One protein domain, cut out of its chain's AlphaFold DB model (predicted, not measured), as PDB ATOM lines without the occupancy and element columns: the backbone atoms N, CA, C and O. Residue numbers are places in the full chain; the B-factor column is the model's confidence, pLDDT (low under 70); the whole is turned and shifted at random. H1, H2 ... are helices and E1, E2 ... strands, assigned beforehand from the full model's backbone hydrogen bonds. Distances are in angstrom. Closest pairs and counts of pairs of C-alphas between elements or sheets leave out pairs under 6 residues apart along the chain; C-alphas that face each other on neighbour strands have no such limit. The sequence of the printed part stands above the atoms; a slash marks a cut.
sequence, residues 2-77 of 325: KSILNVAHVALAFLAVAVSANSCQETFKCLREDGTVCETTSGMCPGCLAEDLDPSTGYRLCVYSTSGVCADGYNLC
ATOM      1  N   LYS A   2     -20.330 -21.154  41.312       59.28
ATOM      2  CA  LYS A   2     -19.836 -20.048  40.452       59.28
ATOM      3  C   LYS A   2     -20.196 -18.625  40.931       59.28
ATOM      4  O   LYS A   2     -19.345 -17.750  40.862       59.28
ATOM      5  N   SER A   3     -21.390 -18.394  41.491       59.19
ATOM      6  CA  SER A   3     -21.755 -17.055  42.001       59.19
ATOM      7  C   SER A   3     -20.942 -16.597  43.212       59.19
ATOM      8  O   SER A   3     -20.710 -15.405  43.359       59.19
ATOM      9  N   ILE A   4     -20.475 -17.516  44.064       68.50
ATOM     10  CA  ILE A   4     -19.698 -17.155  45.263       68.50
ATOM     11  C   ILE A   4     -18.291 -16.693  44.856       68.50
ATOM     12  O   ILE A   4     -17.756 -15.748  45.430       68.50
ATOM     13  N   LEU A   5     -17.725 -17.299  43.806       74.31
ATOM     14  CA  LEU A   5     -16.403 -16.944  43.290       74.31
ATOM     15  C   LEU A   5     -16.378 -15.532  42.676       74.31
ATOM     16  O   LEU A   5     -15.427 -14.784  42.903       74.31
ATOM     17  N   ASN A   6     -17.447 -15.143  41.970       70.50
ATOM     18  CA  ASN A   6     -17.565 -13.806  41.379       70.50
ATOM     19  C   ASN A   6     -17.699 -12.708  42.443       70.50
ATOM     20  O   ASN A   6     -17.083 -11.654  42.311       70.50
ATOM     21  N   VAL A   7     -18.447 -12.957  43.523       72.69
ATOM     22  CA  VAL A   7     -18.585 -11.984  44.622       72.69
ATOM     23  C   VAL A   7     -17.251 -11.776  45.345       72.69
ATOM     24  O   VAL A   7     -16.905 -10.643  45.668       72.69
ATOM     25  N   ALA A   8     -16.461 -12.839  45.530       70.12
ATOM     26  CA  ALA A   8     -15.141 -12.739  46.148       70.12
ATOM     27  C   ALA A   8     -14.154 -11.901  45.314       70.12
ATOM     28  O   ALA A   8     -13.436 -11.084  45.882       70.12
ATOM     29  N   HIS A   9     -14.152 -12.042  43.983       71.31
ATOM     30  CA  HIS A   9     -13.266 -11.260  43.106       71.31
ATOM     31  C   HIS A   9     -13.633  -9.775  43.089       71.31
ATOM     32  O   HIS A   9     -12.753  -8.921  43.152       71.31
ATOM     33  N   VAL A  10     -14.931  -9.460  43.067       69.31
ATOM     34  CA  VAL A  10     -15.404  -8.072  43.130       69.31
ATOM     35  C   VAL A  10     -15.034  -7.443  44.476       69.31
ATOM     36  O   VAL A  10     -14.494  -6.343  44.503       69.31
ATOM     37  N   ALA A  11     -15.238  -8.153  45.591       67.50
ATOM     38  CA  ALA A  11     -14.862  -7.655  46.915       67.50
ATOM     39  C   ALA A  11     -13.345  -7.410  47.051       67.50
ATOM     40  O   ALA A  11     -12.943  -6.399  47.623       67.50
ATOM     41  N   LEU A  12     -12.508  -8.289  46.487       65.88
ATOM     42  CA  LEU A  12     -11.050  -8.127  46.481       65.88
ATOM     43  C   LEU A  12     -10.603  -6.923  45.641       65.88
ATOM     44  O   LEU A  12      -9.730  -6.173  46.072       65.88
ATOM     45  N   ALA A  13     -11.242  -6.691  44.492       60.19
ATOM     46  CA  ALA A  13     -10.973  -5.518  43.663       60.19
ATOM     47  C   ALA A  13     -11.342  -4.210  44.386       60.19
ATOM     48  O   ALA A  13     -10.571  -3.255  44.364       60.19
ATOM     49  N   PHE A  14     -12.478  -4.173  45.093       59.47
ATOM     50  CA  PHE A  14     -12.866  -3.001  45.888       59.47
ATOM     51  C   PHE A  14     -11.934  -2.752  47.085       59.47
ATOM     52  O   PHE A  14     -11.650  -1.598  47.402       59.47
ATOM     53  N   LEU A  15     -11.425  -3.809  47.728       59.16
ATOM     54  CA  LEU A  15     -10.435  -3.685  48.803       59.16
ATOM     55  C   LEU A  15      -9.093  -3.142  48.292       59.16
ATOM     56  O   LEU A  15      -8.514  -2.284  48.951       59.16
ATOM     57  N   ALA A  16      -8.633  -3.562  47.108       56.50
ATOM     58  CA  ALA A  16      -7.396  -3.046  46.513       56.50
ATOM     59  C   ALA A  16      -7.473  -1.536  46.210       56.50
ATOM     60  O   ALA A  16      -6.531  -0.796  46.491       56.50
ATOM     61  N   VAL A  17      -8.625  -1.052  45.729       56.84
ATOM     62  CA  VAL A  17      -8.843   0.380  45.441       56.84
ATOM     63  C   VAL A  17      -8.896   1.233  46.717       56.84
ATOM     64  O   VAL A  17      -8.497   2.394  46.706       56.84
ATOM     65  N   ALA A  18      -9.364   0.682  47.840       55.59
ATOM     66  CA  ALA A  18      -9.399   1.420  49.104       55.59
ATOM     67  C   ALA A  18      -8.006   1.577  49.745       55.59
ATOM     68  O   ALA A  18      -7.760   2.565  50.434       55.59
ATOM     69  N   VAL A  19      -7.093   0.628  49.514       57.50
ATOM     70  CA  VAL A  19      -5.727   0.672  50.066       57.50
ATOM     71  C   VAL A  19      -4.851   1.684  49.320       57.50
ATOM     72  O   VAL A  19      -4.066   2.394  49.954       57.50
ATOM     73  N   SER A  20      -5.016   1.829  48.002       55.56
ATOM     74  CA  SER A  20      -4.222   2.784  47.215       55.56
ATOM     75  C   SER A  20      -4.500   4.246  47.594       55.56
ATOM     76  O   SER A  20      -3.580   5.063  47.611       55.56
ATOM     77  N   ALA A  21      -5.728   4.571  48.011       58.56
ATOM     78  CA  ALA A  21      -6.099   5.921  48.438       58.56
ATOM     79  C   ALA A  21      -5.363   6.396  49.709       58.56
ATOM     80  O   ALA A  21      -5.105   7.592  49.853       58.56
ATOM     81  N   ASN A  22      -4.997   5.482  50.616       64.69
ATOM     82  CA  ASN A  22      -4.303   5.845  51.856       64.69
ATOM     83  C   ASN A  22      -2.820   6.162  51.635       64.69
ATOM     84  O   ASN A  22      -2.288   7.068  52.272       64.69
ATOM     85  N   SER A  23      -2.162   5.483  50.691       71.69
ATOM     86  CA  SER A  23      -0.722   5.667  50.442       71.69
ATOM     87  C   SER A  23      -0.380   7.091  49.983       71.69
ATOM     88  O   SER A  23       0.685   7.628  50.293       71.69
ATOM     89  N   CYS A  24      -1.315   7.740  49.288       75.75
ATOM     90  CA  CYS A  24      -1.172   9.115  48.822       75.75
ATOM     91  C   CYS A  24      -1.376  10.161  49.926       75.75
ATOM     92  O   CYS A  24      -0.818  11.249  49.830       75.75
ATOM     93  N   GLN A  25      -2.155   9.851  50.970       77.31
ATOM     94  CA  GLN A  25      -2.344  10.763  52.104       77.31
ATOM     95  C   GLN A  25      -1.165  10.744  53.074       77.31
ATOM     96  O   GLN A  25      -0.874  11.765  53.688       77.31
ATOM     97  N   GLU A  26      -0.480   9.608  53.208       81.75
ATOM     98  CA  GLU A  26       0.685   9.511  54.092       81.75
ATOM     99  C   GLU A  26       1.949  10.119  53.471       81.75
ATOM    100  O   GLU A  26       2.835  10.592  54.186       81.75
ATOM    101  N   THR A  27       2.033  10.155  52.138       78.38
ATOM    102  CA  THR A  27       3.228  10.645  51.448       78.38
ATOM    103  C   THR A  27       3.074  12.117  51.060       78.38
ATOM    104  O   THR A  27       2.548  12.439  49.998       78.38
ATOM    105  N   PHE A  28       3.574  13.021  51.906       83.44
ATOM    106  CA  PHE A  28       3.509  14.475  51.676       83.44
ATOM    107  C   PHE A  28       4.497  14.989  50.621       83.44
ATOM    108  O   PHE A  28       4.279  16.049  50.037       83.44
ATOM    109  N   LYS A  29       5.599  14.266  50.385       91.31
ATOM    110  CA  LYS A  29       6.677  14.688  49.483       91.31
ATOM    111  C   LYS A  29       7.075  13.572  48.533       91.31
ATOM    112  O   LYS A  29       7.225  12.425  48.942       91.31
ATOM    113  N   CYS A  30       7.286  13.938  47.281       92.38
ATOM    114  CA  CYS A  30       7.670  13.048  46.202       92.38
ATOM    115  C   CYS A  30       8.900  13.569  45.469       92.38
ATOM    116  O   CYS A  30       9.153  14.771  45.477       92.38
ATOM    117  N   LEU A  31       9.656  12.675  44.839       94.88
ATOM    118  CA  LEU A  31      10.776  13.029  43.975       94.88
ATOM    119  C   LEU A  31      10.359  12.811  42.520       94.88
ATOM    120  O   LEU A  31       9.887  11.734  42.165       94.88
ATOM    121  N   ARG A  32      10.521  13.823  41.677       93.56
ATOM    122  CA  ARG A  32      10.335  13.690  40.230       93.56
ATOM    123  C   ARG A  32      11.546  13.039  39.572       93.56
ATOM    124  O   ARG A  32      12.644  13.040  40.121       93.56
ATOM    125  N   GLU A  33      11.356  12.574  38.339       91.25
ATOM    126  CA  GLU A  33      12.441  12.063  37.488       91.25
ATOM    127  C   GLU A  33      13.567  13.086  37.240       91.25
ATOM    128  O   GLU A  33      14.708  12.697  37.013       91.25
ATOM    129  N   ASP A  34      13.277  14.389  37.325       92.75
ATOM    130  CA  ASP A  34      14.269  15.470  37.218       92.75
ATOM    131  C   ASP A  34      15.039  15.738  38.530       92.75
ATOM    132  O   ASP A  34      15.890  16.626  38.581       92.75
ATOM    133  N   GLY A  35      14.748  14.983  39.595       92.62
ATOM    134  CA  GLY A  35      15.333  15.147  40.926       92.62
ATOM    135  C   GLY A  35      14.717  16.280  41.751       92.62
ATOM    136  O   GLY A  35      15.183  16.550  42.859       92.62
ATOM    137  N   THR A  36      13.679  16.957  41.253       94.31
ATOM    138  CA  THR A  36      12.974  17.980  42.033       94.31
ATOM    139  C   THR A  36      12.024  17.339  43.039       94.31
ATOM    140  O   THR A  36      11.368  16.333  42.763       94.31
ATOM    141  N   VAL A  37      11.951  17.920  44.238       93.75
ATOM    142  CA  VAL A  37      11.017  17.474  45.277       93.75
ATOM    143  C   VAL A  37       9.712  18.244  45.131       93.75
ATOM    144  O   VAL A  37       9.704  19.472  45.063       93.75
ATOM    145  N   CYS A  38       8.611  17.512  45.104       90.25
ATOM    146  CA  CYS A  38       7.264  18.013  44.931       90.25
ATOM    147  C   CYS A  38       6.416  17.703  46.168       90.25
ATOM    148  O   CYS A  38       6.612  16.680  46.822       90.25
ATOM    149  N   GLU A  39       5.494  18.598  46.527       88.62
ATOM    150  CA  GLU A  39       4.613  18.417  47.686       88.62
ATOM    151  C   GLU A  39       3.204  18.024  47.231       88.62
ATOM    152  O   GLU A  39       2.540  18.782  46.516       88.62
ATOM    153  N   THR A  40       2.751  16.817  47.578       82.38
ATOM    154  CA  THR A  40       1.514  16.212  47.036       82.38
ATOM    155  C   THR A  40       0.265  17.002  47.417       82.38
ATOM    156  O   THR A  40      -0.692  17.059  46.647       82.38
ATOM    157  N   THR A  41       0.306  17.703  48.551       80.38
ATOM    158  CA  THR A  41      -0.763  18.588  49.042       80.38
ATOM    159  C   THR A  41      -0.923  19.865  48.220       80.38
ATOM    160  O   THR A  41      -2.025  20.401  48.144       80.38
ATOM    161  N   SER A  42       0.142  20.340  47.566       81.06
ATOM    162  CA  SER A  42       0.105  21.553  46.735       81.06
ATOM    163  C   SER A  42      -0.612  21.347  45.395       81.06
ATOM    164  O   SER A  42      -0.868  22.312  44.676       81.06
ATOM    165  N   GLY A  43      -0.903  20.093  45.023       75.81
ATOM    166  CA  GLY A  43      -1.474  19.738  43.723       75.81
ATOM    167  C   GLY A  43      -0.504  19.888  42.543       75.81
ATOM    168  O   GLY A  43      -0.901  19.662  41.406       75.81
ATOM    169  N   MET A  44       0.764  20.244  42.787       80.81
ATOM    170  CA  MET A  44       1.797  20.360  41.744       80.81
ATOM    171  C   MET A  44       2.472  19.024  41.399       80.81
ATOM    172  O   MET A  44       3.317  18.951  40.500       80.81
ATOM    173  N   CYS A  45       2.127  17.966  42.129       85.38
ATOM    174  CA  CYS A  45       2.747  16.662  41.973       85.38
ATOM    175  C   CYS A  45       2.086  15.849  40.864       85.38
ATOM    176  O   CYS A  45       0.854  15.817  40.800       85.38
ATOM    177  N   PRO A  46       2.887  15.128  40.063       88.06
ATOM    178  CA  PRO A  46       2.372  14.123  39.145       88.06
ATOM    179  C   PRO A  46       1.459  13.117  39.860       88.06
ATOM    180  O   PRO A  46       1.649  12.830  41.043       88.06
ATOM    181  N   GLY A  47       0.453  12.602  39.157       89.50
ATOM    182  CA  GLY A  47      -0.601  11.782  39.750       89.50
ATOM    183  C   GLY A  47      -0.262  10.327  40.011       89.50
ATOM    184  O   GLY A  47      -1.055   9.655  40.665       89.50
ATOM    185  N   CYS A  48       0.892   9.844  39.562       93.50
ATOM    186  CA  CYS A  48       1.336   8.483  39.832       93.50
ATOM    187  C   CYS A  48       2.473   8.479  40.848       93.50
ATOM    188  O   CYS A  48       3.481   9.156  40.651       93.50
ATOM    189  N   LEU A  49       2.325   7.697  41.917       93.81
ATOM    190  CA  LEU A  49       3.304   7.552  42.995       93.81
ATOM    191  C   LEU A  49       3.824   6.115  43.045       93.81
ATOM    192  O   LEU A  49       3.022   5.186  43.031       93.81
ATOM    193  N   ALA A  50       5.138   5.927  43.135       94.56
ATOM    194  CA  ALA A  50       5.738   4.601  43.230       94.56
ATOM    195  C   ALA A  50       5.254   3.857  44.486       94.56
ATOM    196  O   ALA A  50       5.089   4.458  45.555       94.56
ATOM    197  N   GLU A  51       5.040   2.549  44.358       92.44
ATOM    198  CA  GLU A  51       4.649   1.650  45.454       92.44
ATOM    199  C   GLU A  51       5.733   1.461  46.504       92.44
ATOM    200  O   GLU A  51       5.422   1.325  47.692       92.44
ATOM    201  N   ASP A  52       6.988   1.552  46.089       92.12
ATOM    202  CA  ASP A  52       8.130   1.415  46.974       92.12
ATOM    203  C   ASP A  52       8.685   2.788  47.360       92.12
ATOM    204  O   ASP A  52       8.772   3.716  46.547       92.12
ATOM    205  N   LEU A  53       9.059   2.927  48.634       91.69
ATOM    206  CA  LEU A  53       9.931   4.019  49.055       91.69
ATOM    207  C   LEU A  53      11.353   3.682  48.631       91.69
ATOM    208  O   LEU A  53      11.831   2.581  48.904       91.69
ATOM    209  N   ASP A  54      12.057   4.661  48.071       88.81
ATOM    210  CA  ASP A  54      13.499   4.540  47.936       88.81
ATOM    211  C   ASP A  54      14.127   4.634  49.343       88.81
ATOM    212  O   ASP A  54      14.025   5.683  49.995       88.81
ATOM    213  N   PRO A  55      14.772   3.565  49.847       86.19
ATOM    214  CA  PRO A  55      15.334   3.553  51.193       86.19
ATOM    215  C   PRO A  55      16.499   4.537  51.357       86.19
ATOM    216  O   PRO A  55      16.860   4.864  52.485       86.19
ATOM    217  N   SER A  56      17.105   4.999  50.258       90.75
ATOM    218  CA  SER A  56      18.247   5.915  50.295       90.75
ATOM    219  C   SER A  56      17.830   7.370  50.490       90.75
ATOM    220  O   SER A  56      18.495   8.112  51.211       90.75
ATOM    221  N   THR A  57      16.720   7.778  49.873       91.06
ATOM    222  CA  THR A  57      16.254   9.170  49.905       91.06
ATOM    223  C   THR A  57      15.092   9.379  50.871       91.06
ATOM    224  O   THR A  57      14.872  10.499  51.328       91.06
ATOM    225  N   GLY A  58      14.346   8.318  51.198       89.88
ATOM    226  CA  GLY A  58      13.114   8.410  51.978       89.88
ATOM    227  C   GLY A  58      11.952   9.057  51.214       89.88
ATOM    228  O   GLY A  58      10.911   9.326  51.813       89.88
ATOM    229  N   TYR A  59      12.110   9.308  49.910       92.19
ATOM    230  CA  TYR A  59      11.062   9.836  49.041       92.19
ATOM    231  C   TYR A  59      10.527   8.740  48.117       92.19
ATOM    232  O   TYR A  59      11.251   7.837  47.697       92.19
ATOM    233  N   ARG A  60       9.239   8.835  47.773       93.94
ATOM    234  CA  ARG A  60       8.652   8.044  46.684       93.94
ATOM    235  C   ARG A  60       8.869   8.771  45.364       93.94
ATOM    236  O   ARG A  60       8.705   9.993  45.300       93.94
ATOM    237  N   LEU A  61       9.192   8.022  44.317       94.31
ATOM    238  CA  LEU A  61       9.270   8.565  42.965       94.31
ATOM    239  C   LEU A  61       7.853   8.847  42.446       94.31
ATOM    240  O   LEU A  61       6.945   8.044  42.665       94.31
ATOM    241  N   CYS A  62       7.646   9.963  41.758       93.50
ATOM    242  CA  CYS A  62       6.367  10.279  41.131       93.50
ATOM    243  C   CYS A  62       6.518  10.624  39.651       93.50
ATOM    244  O   CYS A  62       7.494  11.237  39.215       93.50
ATOM    245  N   VAL A  63       5.520  10.206  38.878       93.62
ATOM    246  CA  VAL A  63       5.544  10.228  37.413       93.62
ATOM    247  C   VAL A  63       4.205  10.730  36.900       93.62
ATOM    248  O   VAL A  63       3.166  10.569  37.544       93.62
ATOM    249  N   TYR A  64       4.227  11.397  35.753       91.06
ATOM    250  CA  TYR A  64       3.015  11.923  35.139       91.06
ATOM    251  C   TYR A  64       2.108  10.799  34.664       91.06
ATOM    252  O   TYR A  64       2.554   9.860  34.004       91.06
ATOM    253  N   SER A  65       0.816  10.927  34.958       90.19
ATOM    254  CA  SER A  65      -0.162   9.989  34.435       90.19
ATOM    255  C   SER A  65      -0.489  10.325  32.983       90.19
ATOM    256  O   SER A  65      -1.097  11.353  32.677       90.19
ATOM    257  N   THR A  66      -0.146   9.431  32.058       85.31
ATOM    258  CA  THR A  66      -0.671   9.501  30.693       85.31
ATOM    259  C   THR A  66      -2.072   8.900  30.675       85.31
ATOM    260  O   THR A  66      -2.231   7.682  30.663       85.31
ATOM    261  N   SER A  67      -3.095   9.755  30.621       86.00
ATOM    262  CA  SER A  67      -4.516   9.368  30.494       86.00
ATOM    263  C   SER A  67      -5.197   8.860  31.773       86.00
ATOM    264  O   SER A  67      -6.187   8.136  31.686       86.00
ATOM    265  N   GLY A  68      -4.704   9.233  32.957       85.69
ATOM    266  CA  GLY A  68      -5.292   8.791  34.231       85.69
ATOM    267  C   GLY A  68      -4.975   7.333  34.582       85.69
ATOM    268  O   GLY A  68      -5.617   6.758  35.456       85.69
ATOM    269  N   VAL A  69      -4.006   6.732  33.890       89.31
ATOM    270  CA  VAL A  69      -3.461   5.404  34.182       89.31
ATOM    271  C   VAL A  69      -2.002   5.569  34.600       89.31
ATOM    272  O   VAL A  69      -1.289   6.419  34.058       89.31
ATOM    273  N   CYS A  70      -1.575   4.791  35.589       92.81
ATOM    274  CA  CYS A  70      -0.191   4.735  36.041       92.81
ATOM    275  C   CYS A  70       0.505   3.495  35.480       92.81
ATOM    276  O   CYS A  70      -0.154   2.498  35.189       92.81
ATOM    277  N   ALA A  71       1.823   3.574  35.304       93.06
ATOM    278  CA  ALA A  71       2.626   2.408  34.948       93.06
ATOM    279  C   ALA A  71       2.616   1.369  36.084       93.06
ATOM    280  O   ALA A  71       2.331   1.706  37.236       93.06
ATOM    281  N   ASP A  72       2.949   0.116  35.767       93.62
ATOM    282  CA  ASP A  72       3.086  -0.936  36.777       93.62
ATOM    283  C   ASP A  72       4.091  -0.522  37.866       93.62
ATOM    284  O   ASP A  72       5.148   0.039  37.571       93.62
ATOM    285  N   GLY A  73       3.740  -0.779  39.130       92.75
ATOM    286  CA  GLY A  73       4.508  -0.332  40.298       92.75
ATOM    287  C   GLY A  73       4.204   1.101  40.754       92.75
ATOM    288  O   GLY A  73       4.866   1.604  41.662       92.75
ATOM    289  N   TYR A  74       3.205   1.763  40.158       93.12
ATOM    290  CA  TYR A  74       2.737   3.081  40.579       93.12
ATOM    291  C   TYR A  74       1.241   3.084  40.894       93.12
ATOM    292  O   TYR A  74       0.419   2.555  40.148       93.12
ATOM    293  N   ASN A  75       0.875   3.772  41.972       91.88
ATOM    294  CA  ASN A  75      -0.503   4.005  42.374       91.88
ATOM    295  C   ASN A  75      -0.988   5.390  41.943       91.88
ATOM    296  O   ASN A  75      -0.266   6.383  42.053       91.88
ATOM    297  N   LEU A  76      -2.239   5.452  41.482       90.12
ATOM    298  CA  LEU A  76      -2.901   6.698  41.109       90.12
ATOM    299  C   LEU A  76      -3.364   7.441  42.369       90.12
ATOM    300  O   LEU A  76      -4.194   6.941  43.129       90.12
ATOM    301  N   CYS A  77      -2.859   8.654  42.574       86.94
ATOM    302  CA  CYS A  77      -3.260   9.522  43.670       86.94
ATOM    303  C   CYS A  77      -4.427  10.418  43.255       86.94
ATOM    304  O   CYS A  77      -4.265  11.369  42.493       86.94
TER     305      CYS A  77
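This is residues 2 to 77 of the 325 residues of an uncharacterized protein of Aphanomyces euteiches (UniProt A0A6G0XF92). A long helix, H1, sticks out with residues 2 to 16 from a small compact head, a strongly twisted five-stranded sheet; its other end crosses one face of the sheet. The printed part has 76 residues, with H1 followed by E1 to E5; the class is mixed, and so is the sheet, order E2 E1 E4 E3 E5. The whole is loose, radius of gyration of the C-alphas 14.8 A, spanning 50 by 27 by 20 A.

H1, residues 2 to 26, has 16 of 21 O i to N i+4 pairs within hydrogen-bond range. E1, residues 29 to 32, and E2, residues 37 to 39, form an antiparallel hairpin (N 30 to O 38, 2.9 A). E3, residues 48 to 50, and E4, residues 60 to 63, form another (N 50 to O 61, 2.8 A). E4 is parallel to E1 (N 31 to O 60, 2.9 A). E5, residues 74 to 76, is antiparallel to E3 (N 49 to O 75, 2.9 A). H1 is on the sheet, making two layers, helix over sheet, at a height of 6.1 A; its closest C-alphas to E5 are Ser 20 and Asn 75, 6.2 A.

H1 runs 38.5 A from C-alpha 2 at (-19.836, -20.048, 40.452). E1 and E4 are each 10.0 A long, E2 6.9 A, E3 6.8 A, and E5 6.7 A, ending at C-alpha 76 (-2.901, 6.698, 41.109).

The farthest C-alphas, Lys 2 and Thr 36, are 50.3 A apart. The printed part has no cut and no long link. The model's pLDDT is under 70 at residues 2 to 4 and 10 to 22.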